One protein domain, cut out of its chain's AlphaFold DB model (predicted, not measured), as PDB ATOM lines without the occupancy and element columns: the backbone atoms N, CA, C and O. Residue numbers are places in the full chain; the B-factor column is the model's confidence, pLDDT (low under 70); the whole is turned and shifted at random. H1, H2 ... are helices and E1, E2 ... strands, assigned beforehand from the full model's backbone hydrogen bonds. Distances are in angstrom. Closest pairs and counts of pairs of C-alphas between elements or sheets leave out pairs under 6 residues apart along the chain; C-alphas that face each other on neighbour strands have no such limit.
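This is residues 334 to 452 of the 847 residues of an uncharacterized protein of Gemmata sp. SH-PL17 (UniProt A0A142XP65). A small two-stranded hairpin, E1 and E2, sits at one end between two helical groups: H1, H2 and H4 packed on the long helix H3, and the hairpin of H5 and H6. Parts of the unnamed stretches 419 to 432 and 441 to 452 lie between the groups. The printed part has 119 residues, mostly helix by its named elements, in the order H1 H2 H3 H4 E1 E2 H5 H6. It is compact, with a radius of gyration of the C-alphas of 13.2 A and spans of 34 by 31 by 21 A.

E1 is residues 394 to 396, from C-alpha 394 at (172.151, 105.462, 170.692), and E2 is 399 to 401. H2 is 345 to 355, 14.6 A long; H1 is 334 to 340. H3, 361 to 376, spans 22.1 A from (179.904, 92.141, 163.929). H4 is 381 to 386, H5 413 to 418, and H6 433 to 440, ending at (166.450, 116.763, 169.703).

E1 and E2 are antiparallel, with N 394 and O 401 2.9 A apart, within hydrogen-bond range. The closest C-alphas of E1 and H2 are those of Ile 394 and His 347, 5.1 A. H2 touches H3 at residues 361 to 365 alone, closest C-alphas Leu 352 and Ala 364, 7.2 A. H1 touches H3 at a steep tilt of 46 degrees, Ile 339 to Val 372, 5.2 A between C-alphas. H3 and H4, a helical hairpin, touch at a shallow tilt of 22 degrees, opposite ways, closest C-alphas Lys 373 and Ala 383, 5.2 A. H5 and H6, also a helical hairpin, touch at 39 degrees, a steep tilt, closest C-alphas Val 417 and Arg 436, 6.9 A. H3 and H6 are apart. Every O i to N i+4 pair is within range in H1, H3, H4, H5 and H6; H2 has 5 of 7.

The C-alphas farthest apart, of Arg 358 and Gly 433, are 38.2 A apart. The printed part has no cut; the links E2 to H5 and H5 to H6 are long. No printed residue is under 70 in pLDDT.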
ATOM      1  N   LYS A 334     163.768  97.495 158.676       87.38
ATOM      2  CA  LYS A 334     164.634  98.250 159.582       87.38
ATOM      3  C   LYS A 334     166.032  98.500 159.011       87.38
ATOM      4  O   LYS A 334     166.530  99.619 159.105       87.38
ATOM      5  N   ALA A 335     166.653  97.498 158.387       87.19
ATOM      6  CA  ALA A 335     167.963  97.654 157.756       87.19
ATOM      7  C   ALA A 335     167.900  98.650 156.591       87.19
ATOM      8  O   ALA A 335     168.718  99.567 156.534       87.19
ATOM      9  N   VAL A 336     166.860  98.558 155.754       87.06
ATOM     10  CA  VAL A 336     166.619  99.497 154.648       87.06
ATOM     11  C   VAL A 336     166.542 100.936 155.163       87.06
ATOM     12  O   VAL A 336     167.260 101.809 154.676       87.06
ATOM     13  N   ALA A 337     165.713 101.194 156.180       90.88
ATOM     14  CA  ALA A 337     165.556 102.531 156.749       90.88
ATOM     15  C   ALA A 337     166.879 103.088 157.301       90.88
ATOM     16  O   ALA A 337     167.161 104.274 157.128       90.88
ATOM     17  N   MET A 338     167.707 102.243 157.926       94.62
ATOM     18  CA  MET A 338     169.025 102.651 158.415       94.62
ATOM     19  C   MET A 338     169.997 102.998 157.294       94.62
ATOM     20  O   MET A 338     170.757 103.953 157.432       94.62
ATOM     21  N   ILE A 339     170.001 102.231 156.205       93.50
ATOM     22  CA  ILE A 339     170.910 102.465 155.079       93.50
ATOM     23  C   ILE A 339     170.495 103.733 154.320       93.50
ATOM     24  O   ILE A 339     171.314 104.628 154.107       93.50
ATOM     25  N   VAL A 340     169.202 103.872 154.009       92.75
ATOM     26  CA  VAL A 340     168.635 105.047 153.317       92.75
ATOM     27  C   VAL A 340     168.920 106.346 154.066       92.75
ATOM     28  O   VAL A 340     169.155 107.374 153.444       92.75
ATOM     29  N   ASN A 341     168.943 106.315 155.398       95.00
ATOM     30  CA  ASN A 341     169.182 107.502 156.216       95.00
ATOM     31  C   ASN A 341     170.619 107.617 156.743       95.00
ATOM     32  O   ASN A 341     170.865 108.484 157.580       95.00
ATOM     33  N   ALA A 342     171.538 106.756 156.287       95.62
ATOM     34  CA  ALA A 342     172.930 106.711 156.732       95.62
ATOM     35  C   ALA A 342     173.051 106.753 158.265       95.62
ATOM     36  O   ALA A 342     173.736 107.598 158.834       95.62
ATOM     37  N   VAL A 343     172.323 105.881 158.962       96.50
ATOM     38  CA  VAL A 343     172.395 105.784 160.425       96.50
ATOM     39  C   VAL A 343     173.824 105.448 160.856       96.50
ATOM     40  O   VAL A 343     174.518 104.637 160.252       96.50
ATOM     41  N   HIS A 344     174.305 106.088 161.913       95.62
ATOM     42  CA  HIS A 344     175.664 105.831 162.370       95.62
ATOM     43  C   HIS A 344     175.801 104.423 162.986       95.62
ATOM     44  O   HIS A 344     174.855 103.872 163.562       95.62
ATOM     45  N   TRP A 345     177.000 103.846 162.881       94.81
ATOM     46  CA  TRP A 345     177.270 102.440 163.187       94.81
ATOM     47  C   TRP A 345     176.861 102.035 164.603       94.81
ATOM     48  O   TRP A 345     176.328 100.946 164.798       94.81
ATOM     49  N   GLN A 346     177.065 102.907 165.591       93.94
ATOM     50  CA  GLN A 346     176.797 102.562 166.985       93.94
ATOM     51  C   GLN A 346     175.328 102.227 167.258       93.94
ATOM     52  O   GLN A 346     175.041 101.318 168.040       93.94
ATOM     53  N   HIS A 347     174.405 102.910 166.579       95.38
ATOM     54  CA  HIS A 347     172.986 102.566 166.607       95.38
ATOM     55  C   HIS A 347     172.680 101.403 165.658       95.38
ATOM     56  O   HIS A 347     172.008 100.444 166.046       95.38
ATOM     57  N   ALA A 348     173.222 101.445 164.436       95.19
ATOM     58  CA  ALA A 348     172.953 100.437 163.411       95.19
ATOM     59  C   ALA A 348     173.354  99.021 163.845       95.19
ATOM     60  O   ALA A 348     172.600  98.076 163.618       95.19
ATOM     61  N   ARG A 349     174.480  98.860 164.549       94.12
ATOM     62  CA  ARG A 349     174.956  97.562 165.045       94.12
ATOM     63  C   ARG A 349     173.955  96.879 165.974       94.12
ATOM     64  O   ARG A 349     173.852  95.659 165.952       94.12
ATOM     65  N   LEU A 350     173.210  97.638 166.788       93.12
ATOM     66  CA  LEU A 350     172.235  97.072 167.728       93.12
ATOM     67  C   LEU A 350     171.031  96.503 166.977       93.12
ATOM     68  O   LEU A 350     170.575  95.399 167.271       93.12
ATOM     69  N   VAL A 351     170.563  97.239 165.970       92.25
ATOM     70  CA  VAL A 351     169.474  96.815 165.091       92.25
ATOM     71  C   VAL A 351     169.920  95.634 164.228       92.25
ATOM     72  O   VAL A 351     169.244  94.614 164.209       92.25
ATOM     73  N   LEU A 352     171.083  95.710 163.577       90.50
ATOM     74  CA  LEU A 352     171.598  94.630 162.731       90.50
ATOM     75  C   LEU A 352     171.901  93.362 163.525       90.50
ATOM     76  O   LEU A 352     171.591  92.282 163.051       90.50
ATOM     77  N   ARG A 353     172.434  93.458 164.748       87.94
ATOM     78  CA  ARG A 353     172.635  92.288 165.618       87.94
ATOM     79  C   ARG A 353     171.313  91.646 166.032       87.94
ATOM     80  O   ARG A 353     171.253  90.437 166.230       87.94
ATOM     81  N   HIS A 354     170.266  92.448 166.200       85.31
ATOM     82  CA  HIS A 354     168.927  91.937 166.456       85.31
ATOM     83  C   HIS A 354     168.370  91.234 165.210       85.31
ATOM     84  O   HIS A 354     167.911  90.100 165.310       85.31
ATOM     85  N   GLU A 355     168.431  91.862 164.039       82.88
ATOM     86  CA  GLU A 355     167.894  91.306 162.789       82.88
ATOM     87  C   GLU A 355     168.708  90.111 162.245       82.88
ATOM     88  O   GLU A 355     168.140  89.147 161.739       82.88
ATOM     89  N   PHE A 356     170.032  90.128 162.410       81.69
ATOM     90  CA  PHE A 356     170.981  89.136 161.898       81.69
ATOM     91  C   PHE A 356     171.880  88.586 163.024       81.69
ATOM     92  O   PHE A 356     173.094  88.796 163.016       81.69
ATOM     93  N   PRO A 357     171.330  87.844 164.004       76.94
ATOM     94  CA  PRO A 357     172.059  87.441 165.214       76.94
ATOM     95  C   PRO A 357     173.248  86.499 164.972       76.94
ATOM     96  O   PRO A 357     174.058  86.304 165.877       76.94
ATOM     97  N   ARG A 358     173.352  85.904 163.777       78.00
ATOM     98  CA  ARG A 358     174.443  84.999 163.376       78.00
ATOM     99  C   ARG A 358     175.535  85.670 162.555       78.00
ATOM    100  O   ARG A 358     176.564  85.046 162.333       78.00
ATOM    101  N   LEU A 359     175.309  86.895 162.086       84.69
ATOM    102  CA  LEU A 359     176.297  87.605 161.289       84.69
ATOM    103  C   LEU A 359     177.357  88.194 162.234       84.69
ATOM    104  O   LEU A 359     176.995  88.971 163.122       84.69
ATOM    105  N   PRO A 360     178.648  87.848 162.077       89.38
ATOM    106  CA  PRO A 360     179.713  88.449 162.872       89.38
ATOM    107  C   PRO A 360     179.692  89.977 162.774       89.38
ATOM    108  O   PRO A 360     179.448  90.533 161.703       89.38
ATOM    109  N   GLU A 361     179.970  90.672 163.882       91.06
ATOM    110  CA  GLU A 361     179.904  92.141 163.929       91.06
ATOM    111  C   GLU A 361     180.863  92.798 162.922       91.06
ATOM    112  O   GLU A 361     180.508  93.801 162.307       91.06
ATOM    113  N   SER A 362     182.044  92.206 162.703       91.56
ATOM    114  CA  SER A 362     183.017  92.649 161.694       91.56
ATOM    115  C   SER A 362     182.421  92.645 160.283       91.56
ATOM    116  O   SER A 362     182.483  93.655 159.582       91.56
ATOM    117  N   ILE A 363     181.773  91.543 159.899       94.00
ATOM    118  CA  ILE A 363     181.099  91.396 158.604       94.00
ATOM    119  C   ILE A 363     179.899  92.339 158.521       94.00
ATOM    120  O   ILE A 363     179.756  93.056 157.535       94.00
ATOM    121  N   ALA A 364     179.068  92.398 159.566       92.44
ATOM    122  CA  ALA A 364     177.908  93.281 159.611       92.44
ATOM    123  C   ALA A 364     178.303  94.757 159.434       92.44
ATOM    124  O   ALA A 364     177.629  95.481 158.706       92.44
ATOM    125  N   ARG A 365     179.410  95.196 160.049       94.19
ATOM    126  CA  ARG A 365     179.931  96.564 159.921       94.19
ATOM    127  C   ARG A 365     180.370  96.883 158.506       94.19
ATOM    128  O   ARG A 365     179.963  97.906 157.951       94.19
ATOM    129  N   ALA A 366     181.206  96.023 157.940       94.56
ATOM    130  CA  ALA A 366     181.762  96.215 156.612       94.56
ATOM    131  C   ALA A 366     180.662  96.150 155.538       94.56
ATOM    132  O   ALA A 366     180.559  97.051 154.711       94.56
ATOM    133  N   ALA A 367     179.752  95.177 155.624       93.44
ATOM    134  CA  ALA A 367     178.608  95.076 154.723       93.44
ATOM    135  C   ALA A 367     177.628  96.252 154.853       93.44
ATOM    136  O   ALA A 367     177.155  96.771 153.844       93.44
ATOM    137  N   TYR A 368     177.344  96.713 156.078       94.38
ATOM    138  CA  TYR A 368     176.520  97.904 156.294       94.38
ATOM    139  C   TYR A 368     177.152  99.141 155.651       94.38
ATOM    140  O   TYR A 368     176.471  99.891 154.956       94.38
ATOM    141  N   THR A 369     178.461  99.325 155.831       94.25
ATOM    142  CA  THR A 369     179.193 100.454 155.240       94.25
ATOM    143  C   THR A 369     179.163 100.384 153.711       94.25
ATOM    144  O   THR A 369     178.842 101.385 153.070       94.25
ATOM    145  N   ALA A 370     179.374  99.199 153.129       94.62
ATOM    146  CA  ALA A 370     179.236  98.969 151.691       94.62
ATOM    147  C   ALA A 370     177.825  99.310 151.181       94.62
ATOM    148  O   ALA A 370     177.683  99.986 150.167       94.62
ATOM    149  N   ALA A 371     176.776  98.913 151.907       93.69
ATOM    150  CA  ALA A 371     175.396  99.213 151.536       93.69
ATOM    151  C   ALA A 371     175.074 100.719 151.611       93.69
ATOM    152  O   ALA A 371     174.376 101.244 150.745       93.69
ATOM    153  N   VAL A 372     175.604 101.441 152.608       94.56
ATOM    154  CA  VAL A 372     175.463 102.906 152.698       94.56
ATOM    155  C   VAL A 372     176.210 103.594 151.552       94.56
ATOM    156  O   VAL A 372     175.651 104.493 150.928       94.56
ATOM    157  N   LYS A 373     177.429 103.153 151.219       94.69
ATOM    158  CA  LYS A 373     178.176 103.653 150.052       94.69
ATOM    159  C   LYS A 373     177.436 103.395 148.741       94.69
ATOM    160  O   LYS A 373     177.344 104.299 147.921       94.69
ATOM    161  N   LEU A 374     176.851 102.212 148.570       93.50
ATOM    162  CA  LEU A 374     176.035 101.891 147.400       93.50
ATOM    163  C   LEU A 374     174.827 102.833 147.280       93.50
ATOM    164  O   LEU A 374     174.495 103.278 146.187       93.50
ATOM    165  N   GLN A 375     174.181 103.153 148.404       93.69
ATOM    166  CA  GLN A 375     172.983 103.994 148.436       93.69
ATOM    167  C   GLN A 375     173.267 105.492 148.236       93.69
ATOM    168  O   GLN A 375     172.442 106.188 147.644       93.69
ATOM    169  N   HIS A 376     174.377 106.005 148.771       93.00
ATOM    170  CA  HIS A 376     174.669 107.448 148.809       93.00
ATOM    171  C   HIS A 376     175.824 107.874 147.896       93.00
ATOM    172  O   HIS A 376     176.019 109.067 147.693       93.00
ATOM    173  N   GLY A 377     176.578 106.921 147.349       93.56
ATOM    174  CA  GLY A 377     177.872 107.133 146.700       93.56
ATOM    175  C   GLY A 377     179.037 106.910 147.672       93.56
ATOM    176  O   GLY A 377     178.968 107.295 148.841       93.56
ATOM    177  N   ALA A 378     180.125 106.295 147.193       91.06
ATOM    178  CA  ALA A 378     181.281 105.939 148.024       91.06
ATOM    179  C   ALA A 378     181.979 107.158 148.657       91.06
ATOM    180  O   ALA A 378     182.413 107.087 149.809       91.06
ATOM    181  N   ASP A 379     182.002 108.280 147.935       90.88
ATOM    182  CA  ASP A 379     182.619 109.544 148.363       90.88
ATOM    183  C   ASP A 379     181.653 110.469 149.117       90.88
ATOM    184  O   ASP A 379     182.024 111.565 149.546       90.88
ATOM    185  N   SER A 380     180.400 110.042 149.302       93.06
ATOM    186  CA  SER A 380     179.402 110.833 150.012       93.06
ATOM    187  C   SER A 380     179.840 111.098 151.455       93.06
ATOM    188  O   SER A 380     180.190 110.154 152.179       93.06
ATOM    189  N   PRO A 381     179.754 112.352 151.943       92.62
ATOM    190  CA  PRO A 381     180.038 112.655 153.337       92.62
ATOM    191  C   PRO A 381     179.235 111.791 154.312       92.62
ATOM    192  O   PRO A 381     179.788 111.375 155.332       92.62
ATOM    193  N   GLN A 382     177.973 111.485 153.990       92.75
ATOM    194  CA  GLN A 382     177.121 110.610 154.792       92.75
ATOM    195  C   GLN A 382     177.698 109.201 154.913       92.75
ATOM    196  O   GLN A 382     177.790 108.671 156.022       92.75
ATOM    197  N   ALA A 383     178.108 108.606 153.790       91.81
ATOM    198  CA  ALA A 383     178.650 107.252 153.765       91.81
ATOM    199  C   ALA A 383     179.958 107.155 154.558       91.81
ATOM    200  O   ALA A 383     180.121 106.261 155.391       91.81
ATOM    201  N   LEU A 384     180.845 108.139 154.388       89.81
ATOM    202  CA  LEU A 384     182.107 108.222 155.127       89.81
ATOM    203  C   LEU A 384     181.897 108.414 156.638       89.81
ATOM    204  O   LEU A 384     182.683 107.915 157.450       89.81
ATOM    205  N   ALA A 385     180.845 109.136 157.031       91.62
ATOM    206  CA  ALA A 385     180.529 109.406 158.429       91.62
ATOM    207  C   ALA A 385     179.750 108.273 159.110       91.62
ATOM    208  O   ALA A 385     179.933 108.072 160.310       91.62
ATOM    209  N   ALA A 386     178.931 107.498 158.390       91.69
ATOM    210  CA  ALA A 386     178.100 106.439 158.972       91.69
ATOM    211  C   ALA A 386     178.922 105.426 159.790       91.69
ATOM    212  O   ALA A 386     178.508 105.014 160.870       91.69
ATOM    213  N   GLY A 387     180.135 105.083 159.344       85.19
ATOM    214  CA  GLY A 387     181.019 104.152 160.056       85.19
ATOM    215  C   GLY A 387     181.804 104.735 161.243       85.19
ATOM    216  O   GLY A 387     182.455 103.962 161.956       85.19
ATOM    217  N   ARG A 388     181.799 106.065 161.438       85.62
ATOM    218  CA  ARG A 388     182.705 106.789 162.363       85.62
ATOM    219  C   ARG A 388     181.999 107.742 163.335       85.62
ATOM    220  O   ARG A 388     182.514 107.981 164.422       85.62
ATOM    221  N   ALA A 389     180.861 108.310 162.946       84.38
ATOM    222  CA  ALA A 389     180.117 109.274 163.746       84.38
ATOM    223  C   ALA A 389     179.389 108.613 164.927       84.38
ATOM    224  O   ALA A 389     179.101 107.417 164.909       84.38
ATOM    225  N   GLY A 390     179.053 109.416 165.943       80.00
ATOM    226  CA  GLY A 390     178.137 109.013 167.016       80.00
ATOM    227  C   GLY A 390     178.585 107.794 167.829       80.00
ATOM    228  O   GLY A 390     177.733 107.050 168.299       80.00
ATOM    229  N   ALA A 391     179.895 107.569 167.992       81.12
ATOM    230  CA  ALA A 391     180.437 106.386 168.674       81.12
ATOM    231  C   ALA A 391     179.849 106.152 170.082       81.12
ATOM    232  O   ALA A 391     179.719 105.006 170.514       81.12
ATOM    233  N   ASP A 392     179.416 107.225 170.748       85.06
ATOM    234  CA  ASP A 392     178.881 107.197 172.109       85.06
ATOM    235  C   ASP A 392     177.381 107.494 172.186       85.06
ATOM    236  O   ASP A 392     176.901 107.902 173.241       85.06
ATOM    237  N   LEU A 393     176.630 107.327 171.094       92.31
ATOM    238  CA  LEU A 393     175.236 107.753 171.020       92.31
ATOM    239  C   LEU A 393     174.326 106.634 170.500       92.31
ATOM    240  O   LEU A 393     174.597 106.040 169.470       92.31
ATOM    241  N   ILE A 394     173.218 106.351 171.185       94.19
ATOM    242  CA  ILE A 394     172.151 105.462 170.692       94.19
ATOM    243  C   ILE A 394     170.774 106.046 171.023       94.19
ATOM    244  O   ILE A 394     170.619 106.802 171.990       94.19
ATOM    245  N   ARG A 395     169.759 105.701 170.222       93.19
ATOM    246  CA  ARG A 395     168.383 106.186 170.410       93.19
ATOM    247  C   ARG A 395     167.541 105.190 171.209       93.19
ATOM    248  O   ARG A 395     167.123 104.155 170.693       93.19
ATOM    249  N   MET A 396     167.220 105.541 172.449       90.06
ATOM    250  CA  MET A 396     166.156 104.898 173.227       90.06
ATOM    251  C   MET A 396     164.825 105.640 173.033       90.06
ATOM    252  O   MET A 396     164.779 106.700 172.405       90.06
ATOM    253  N   GLN A 397     163.736 105.102 173.590       83.25
ATOM    254  CA  GLN A 397     162.412 105.725 173.538       83.25
ATOM    255  C   GLN A 397     162.459 107.179 174.040       83.25
ATOM    256  O   GLN A 397     162.681 107.445 175.222       83.25
ATOM    257  N   GLY A 398     162.299 108.122 173.105       82.00
ATOM    258  CA  GLY A 398     162.274 109.561 173.367       82.00
ATOM    259  C   GLY A 398     163.581 110.189 173.876       82.00
ATOM    260  O   GLY A 398     163.559 111.355 174.266       82.00
ATOM    261  N   ARG A 399     164.712 109.466 173.908       86.56
ATOM    262  CA  ARG A 399     165.975 109.994 174.458       86.56
ATOM    263  C   ARG A 399     167.220 109.431 173.791       86.56
ATOM    264  O   ARG A 399     167.234 108.307 173.299       86.56
ATOM    265  N   TRP A 400     168.288 110.213 173.855       91.56
ATOM    266  CA  TRP A 400     169.623 109.788 173.462       91.56
ATOM    267  C   TRP A 400     170.440 109.397 174.683       91.56
ATOM    268  O   TRP A 400     170.438 110.107 175.694       91.56
ATOM    269  N   VAL A 401     171.120 108.262 174.588       89.94
ATOM    270  CA  VAL A 401     171.910 107.707 175.687       89.94
ATOM    271  C   VAL A 401     173.256 107.187 175.201       89.94
ATOM    272  O   VAL A 401     173.466 107.027 173.996       89.94
ATOM    273  N   SER A 402     174.155 106.921 176.143       89.00
ATOM    274  CA  SER A 402     175.406 106.205 175.905       89.00
ATOM    275  C   SER A 402     175.154 104.762 175.440       89.00
ATOM    276  O   SER A 402     174.072 104.219 175.667       89.00
ATOM    277  N   PRO A 403     176.132 104.089 174.809       84.56
ATOM    278  CA  PRO A 403     175.953 102.739 174.263       84.56
ATOM    279  C   PRO A 403     175.569 101.659 175.280       84.56
ATOM    280  O   PRO A 403     174.988 100.644 174.906       84.56
ATOM    281  N   ASP A 404     175.916 101.862 176.548       78.25
ATOM    282  CA  ASP A 404     175.535 101.009 177.677       78.25
ATOM    283  C   ASP A 404     174.142 101.354 178.245       78.25
ATOM    284  O   ASP A 404     173.635 100.654 179.116       78.25
ATOM    285  N   GLY A 405     173.501 102.411 177.746       79.12
ATOM    286  CA  GLY A 405     172.200 102.894 178.197       79.12
ATOM    287  C   GLY A 405     172.219 103.671 179.516       79.12
ATOM    288  O   GLY A 405     171.168 104.162 179.922       79.12
ATOM    289  N   ASN A 406     173.378 103.817 180.167       75.19
ATOM    290  CA  ASN A 406     173.468 104.325 181.542       75.19
ATOM    291  C   ASN A 406     173.467 105.858 181.629       75.19
ATOM    292  O   ASN A 406     173.002 106.429 182.614       75.19
ATOM    293  N   THR A 407     173.975 106.549 180.608       82.00
ATOM    294  CA  THR A 407     174.064 108.014 180.590       82.00
ATOM    295  C   THR A 407     173.036 108.574 179.627       82.00
ATOM    296  O   THR A 407     173.113 108.328 178.430       82.00
ATOM    297  N   THR A 408     172.073 109.354 180.124       84.06
ATOM    298  CA  THR A 408     171.182 110.144 179.258       84.06
ATOM    299  C   THR A 408     171.837 111.486 178.941       84.06
ATOM    300  O   THR A 408     172.128 112.255 179.855       84.06
ATOM    301  N   TYR A 409     172.025 111.800 177.658       85.50
ATOM    302  CA  TYR A 409     172.608 113.077 177.248       85.50
ATOM    303  C   TYR A 409     171.544 114.171 177.222       85.50
ATOM    304  O   TYR A 409     170.658 114.180 176.368       85.50
ATOM    305  N   THR A 410     171.639 115.104 178.165       79.44
ATOM    306  CA  THR A 410     170.843 116.341 178.189       79.44
ATOM    307  C   THR A 410     171.701 117.550 177.831       79.44
ATOM    308  O   THR A 410     171.280 118.415 177.067       79.44
ATOM    309  N   GLN A 411     172.939 117.581 178.325       76.88
ATOM    310  CA  GLN A 411     173.943 118.592 178.006       76.88
ATOM    311  C   GLN A 411     174.710 118.194 176.738       76.88
ATOM    312  O   GLN A 411     174.924 117.011 176.484       76.88
ATOM    313  N   HIS A 412     175.097 119.172 175.915       83.88
ATOM    314  CA  HIS A 412     175.857 118.989 174.662       83.88
ATOM    315  C   HIS A 412     175.206 118.116 173.570       83.88
ATOM    316  O   HIS A 412     175.781 117.973 172.489       83.88
ATOM    317  N   LEU A 413     173.981 117.620 173.787       89.69
ATOM    318  CA  LEU A 413     173.265 116.758 172.844       89.69
ATOM    319  C   LEU A 413     173.182 117.364 171.435       89.69
ATOM    320  O   LEU A 413     173.361 116.653 170.453       89.69
ATOM    321  N   SER A 414     172.979 118.681 171.319       91.50
ATOM    322  CA  SER A 414     172.957 119.350 170.012       91.50
ATOM    323  C   SER A 414     174.243 119.154 169.215       91.50
ATOM    324  O   SER A 414     174.160 118.956 168.009       91.50
ATOM    325  N   GLY A 415     175.415 119.241 169.846       91.56
ATOM    326  CA  GLY A 415     176.686 119.054 169.144       91.56
ATOM    327  C   GLY A 415     176.829 117.618 168.643       91.56
ATOM    328  O   GLY A 415     177.213 117.396 167.498       91.56
ATOM    329  N   MET A 416     176.426 116.652 169.474       92.88
ATOM    330  CA  MET A 416     176.435 115.232 169.118       92.88
ATOM    331  C   MET A 416     175.459 114.921 167.975       92.88
ATOM    332  O   MET A 416     175.826 114.220 167.038       92.88
ATOM    333  N   VAL A 417     174.240 115.477 168.015       94.56
ATOM    334  CA  VAL A 417     173.231 115.311 166.955       94.56
ATOM    335  C   VAL A 417     173.691 115.948 165.645       94.56
ATOM    336  O   VAL A 417     173.530 115.331 164.599       94.56
ATOM    337  N   ASN A 418     174.325 117.124 165.680       94.62
ATOM    338  CA  ASN A 418     174.850 117.786 164.479       94.62
ATOM    339  C   ASN A 418     175.926 116.954 163.758       94.62
ATOM    340  O   ASN A 418     176.104 117.095 162.550       94.62
ATOM    341  N   ALA A 419     176.636 116.083 164.480       93.50
ATOM    342  CA  ALA A 419     177.632 115.183 163.906       93.50
ATOM    343  C   ALA A 419     177.017 113.937 163.240       93.50
ATOM    344  O   ALA A 419     177.750 113.153 162.633       93.50
ATOM    345  N   LEU A 420     175.702 113.720 163.357       95.44
ATOM    346  CA  LEU A 420     175.051 112.550 162.781       95.44
ATOM    347  C   LEU A 420     174.817 112.738 161.273       95.44
ATOM    348  O   LEU A 420     174.101 113.659 160.885       95.44
ATOM    349  N   PRO A 421     175.297 111.821 160.414       95.12
ATOM    350  CA  PRO A 421     175.076 111.909 158.965       95.12
ATOM    351  C   PRO A 421     173.599 111.951 158.564       95.12
ATOM    352  O   PRO A 421     173.235 112.558 157.561       95.12
ATOM    353  N   ALA A 422     172.730 111.363 159.385       95.25
ATOM    354  CA  ALA A 422     171.294 111.369 159.161       95.25
ATOM    355  C   ALA A 422     170.649 112.761 159.237       95.25
ATOM    356  O   ALA A 422     169.538 112.908 158.747       95.25
ATOM    357  N   VAL A 423     171.279 113.770 159.850       96.25
ATOM    358  CA  VAL A 423     170.728 115.138 159.889       96.25
ATOM    359  C   VAL A 423     171.356 116.057 158.844       96.25
ATOM    360  O   VAL A 423     171.094 117.255 158.865       96.25
ATOM    361  N   TRP A 424     172.189 115.534 157.943       95.88
ATOM    362  CA  TRP A 424     172.831 116.336 156.906       95.88
ATOM    363  C   TRP A 424     172.013 116.384 155.616       95.88
ATOM    364  O   TRP A 424     171.281 115.446 155.293       95.88
ATOM    365  N   VAL A 425     172.187 117.463 154.855       92.25
ATOM    366  CA  VAL A 425     171.708 117.580 153.474       92.25
ATOM    367  C   VAL A 425     172.402 116.503 152.625       92.25
ATOM    368  O   VAL A 425     173.629 116.412 152.687       92.25
ATOM    369  N   PRO A 426     171.671 115.669 151.856       88.75
ATOM    370  CA  PRO A 426     172.256 114.622 151.013       88.75
ATOM    371  C   PRO A 426     173.442 115.120 150.172       88.75
ATOM    372  O   PRO A 426     173.294 116.063 149.406       88.75
ATOM    373  N   GLY A 427     174.616 114.497 150.328       87.94
ATOM    374  CA  GLY A 427     175.844 114.866 149.611       87.94
ATOM    375  C   GLY A 427     176.691 115.966 150.265       87.94
ATOM    376  O   GLY A 427     177.836 116.156 149.863       87.94
ATOM    377  N   GLU A 428     176.197 116.646 151.303       90.69
ATOM    378  CA  GLU A 428     176.894 117.745 151.982       90.69
ATOM    379  C   GLU A 428     177.077 117.483 153.487       90.69
ATOM    380  O   GLU A 428     176.372 116.678 154.092       90.69
ATOM    381  N   ARG A 429     178.005 118.206 154.135       90.44
ATOM    382  CA  ARG A 429     178.152 118.236 155.610       90.44
ATOM    383  C   ARG A 429     177.383 119.391 156.258       90.44
ATOM    384  O   ARG A 429     177.774 119.902 157.307       90.44
ATOM    385  N   THR A 430     176.298 119.812 155.618       94.19
ATOM    386  CA  THR A 430     175.433 120.901 156.076       94.19
ATOM    387  C   THR A 430     174.254 120.316 156.849       94.19
ATOM    388  O   THR A 430     173.596 119.402 156.360       94.19
ATOM    389  N   VAL A 431     173.969 120.813 158.057       95.12
ATOM    390  CA  VAL A 431     172.876 120.299 158.906       95.12
ATOM    391  C   VAL A 431     171.515 120.820 158.430       95.12
ATOM    392  O   VAL A 431     171.323 122.023 158.278       95.12
ATOM    393  N   MET A 432     170.544 119.919 158.267       95.12
ATOM    394  CA  MET A 432     169.131 120.232 158.047       95.12
ATOM    395  C   MET A 432     168.476 120.634 159.374       95.12
ATOM    396  O   MET A 432     168.291 119.790 160.255       95.12
ATOM    397  N   GLY A 433     168.147 121.920 159.535       93.50
ATOM    398  CA  GLY A 433     167.646 122.478 160.799       93.50
ATOM    399  C   GLY A 433     166.378 121.795 161.321       93.50
ATOM    400  O   GLY A 433     166.344 121.363 162.469       93.50
ATOM    401  N   ASP A 434     165.384 121.598 160.456       94.19
ATOM    402  CA  ASP A 434     164.116 120.928 160.768       94.19
ATOM    403  C   ASP A 434     164.317 119.480 161.250       94.19
ATOM    404  O   ASP A 434     163.752 119.045 162.259       94.19
ATOM    405  N   ARG A 435     165.181 118.728 160.562       94.06
ATOM    406  CA  ARG A 435     165.499 117.341 160.901       94.06
ATOM    407  C   ARG A 435     166.313 117.244 162.185       94.06
ATOM    408  O   ARG A 435     166.063 116.358 163.004       94.06
ATOM    409  N   ARG A 436     167.259 118.161 162.385       95.50
ATOM    410  CA  ARG A 436     168.031 118.298 163.623       95.50
ATOM    411  C   ARG A 436     167.120 118.605 164.808       95.50
ATOM    412  O   ARG A 436     167.261 117.964 165.849       95.50
ATOM    413  N   ASP A 437     166.167 119.518 164.652       94.25
ATOM    414  CA  ASP A 437     165.221 119.880 165.711       94.25
ATOM    415  C   ASP A 437     164.340 118.691 166.096       94.25
ATOM    416  O   ASP A 437     164.166 118.407 167.281       94.25
ATOM    417  N   LEU A 438     163.881 117.917 165.110       94.31
ATOM    418  CA  LEU A 438     163.139 116.683 165.353       94.31
ATOM    419  C   LEU A 438     163.962 115.643 166.133       94.31
ATOM    420  O   LEU A 438     163.436 114.972 167.021       94.31
ATOM    421  N   PHE A 439     165.260 115.519 165.842       94.81
ATOM    422  CA  PHE A 439     166.157 114.589 166.537       94.81
ATOM    423  C   PHE A 439     166.413 114.986 167.996       94.81
ATOM    424  O   PHE A 439     166.675 114.113 168.828       94.81
ATOM    425  N   LEU A 440     166.323 116.274 168.328       92.25
ATOM    426  CA  LEU A 440     166.450 116.763 169.703       92.25
ATOM    427  C   LEU A 440     165.187 116.551 170.541       92.25
ATOM    428  O   LEU A 440     165.256 116.583 171.767       92.25
ATOM    429  N   GLN A 441     164.048 116.303 169.897       89.38
ATOM    430  CA  GLN A 441     162.776 116.061 170.565       89.38
ATOM    431  C   GLN A 441     162.612 114.591 170.987       89.38
ATOM    432  O   GLN A 441     163.328 113.683 170.549       89.38
ATOM    433  N   ALA A 442     161.596 114.330 171.811       86.19
ATOM    434  CA  ALA A 442     161.176 112.983 172.207       86.19
ATOM    435  C   ALA A 442     160.368 112.241 171.115       86.19
ATOM    436  O   ALA A 442     159.647 111.293 171.418       86.19
ATOM    437  N   ALA A 443     160.476 112.665 169.852       87.50
ATOM    438  CA  ALA A 443     159.741 112.096 168.726       87.50
ATOM    439  C   ALA A 443     160.192 110.665 168.377       87.50
ATOM    440  O   ALA A 443     161.333 110.272 168.652       87.50
ATOM    441  N   ASP A 444     159.310 109.908 167.722       88.56
ATOM    442  CA  ASP A 444     159.686 108.646 167.085       88.56
ATOM    443  C   ASP A 444     160.533 108.922 165.832       88.56
ATOM    444  O   ASP A 444     160.127 109.640 164.914       88.56
ATOM    445  N   LEU A 445     161.733 108.342 165.813       94.44
ATOM    446  CA  LEU A 445     162.712 108.485 164.737       94.44
ATOM    447  C   LEU A 445     162.852 107.202 163.898       94.44
ATOM    448  O   LEU A 445     163.742 107.120 163.047       94.44
ATOM    449  N   SER A 446     161.967 106.217 164.091       91.81
ATOM    450  CA  SER A 446     161.943 104.939 163.368       91.81
ATOM    451  C   SER A 446     161.951 105.115 161.844       91.81
ATOM    452  O   SER A 446     162.722 104.454 161.147       91.81
ATOM    453  N   LYS A 447     161.194 106.090 161.319       90.56
ATOM    454  CA  LYS A 447     161.164 106.434 159.883       90.56
ATOM    455  C   LYS A 447     162.516 106.889 159.317       90.56
ATOM    456  O   LYS A 447     162.739 106.811 158.113       90.56
ATOM    457  N   TYR A 448     163.426 107.344 160.181       94.31
ATOM    458  CA  TYR A 448     164.794 107.727 159.830       94.31
ATOM    459  C   TYR A 448     165.822 106.639 160.171       94.31
ATOM    460  O   TYR A 448     167.017 106.922 160.214       94.31
ATOM    461  N   GLY A 449     165.375 105.414 160.461       93.25
ATOM    462  CA  GLY A 449     166.227 104.285 160.833       93.25
ATOM    463  C   GLY A 449     166.666 104.267 162.303       93.25
ATOM    464  O   GLY A 449     167.344 103.333 162.724       93.25
ATOM    465  N   TYR A 450     166.261 105.247 163.115       95.38
ATOM    466  CA  TYR A 450     166.581 105.304 164.544       95.38
ATOM    467  C   TYR A 450     165.494 104.627 165.375       95.38
ATOM    468  O   TYR A 450     164.763 105.263 166.133       95.38
ATOM    469  N   PHE A 451     165.384 103.309 165.207       93.00
ATOM    470  CA  PHE A 451     164.467 102.476 165.982       93.00
ATOM    471  C   PHE A 451     164.787 102.533 167.473       93.00
ATOM    472  O   PHE A 451     165.958 102.557 167.854       93.00
ATOM    473  N   HIS A 452     163.753 102.497 168.311       89.12
ATOM    474  CA  HIS A 452     163.930 102.421 169.754       89.12
ATOM    475  C   HIS A 452     164.635 101.117 170.135       89.12
ATOM    476  O   HIS A 452     164.112 100.021 169.914       89.12
TER     477      HIS A 452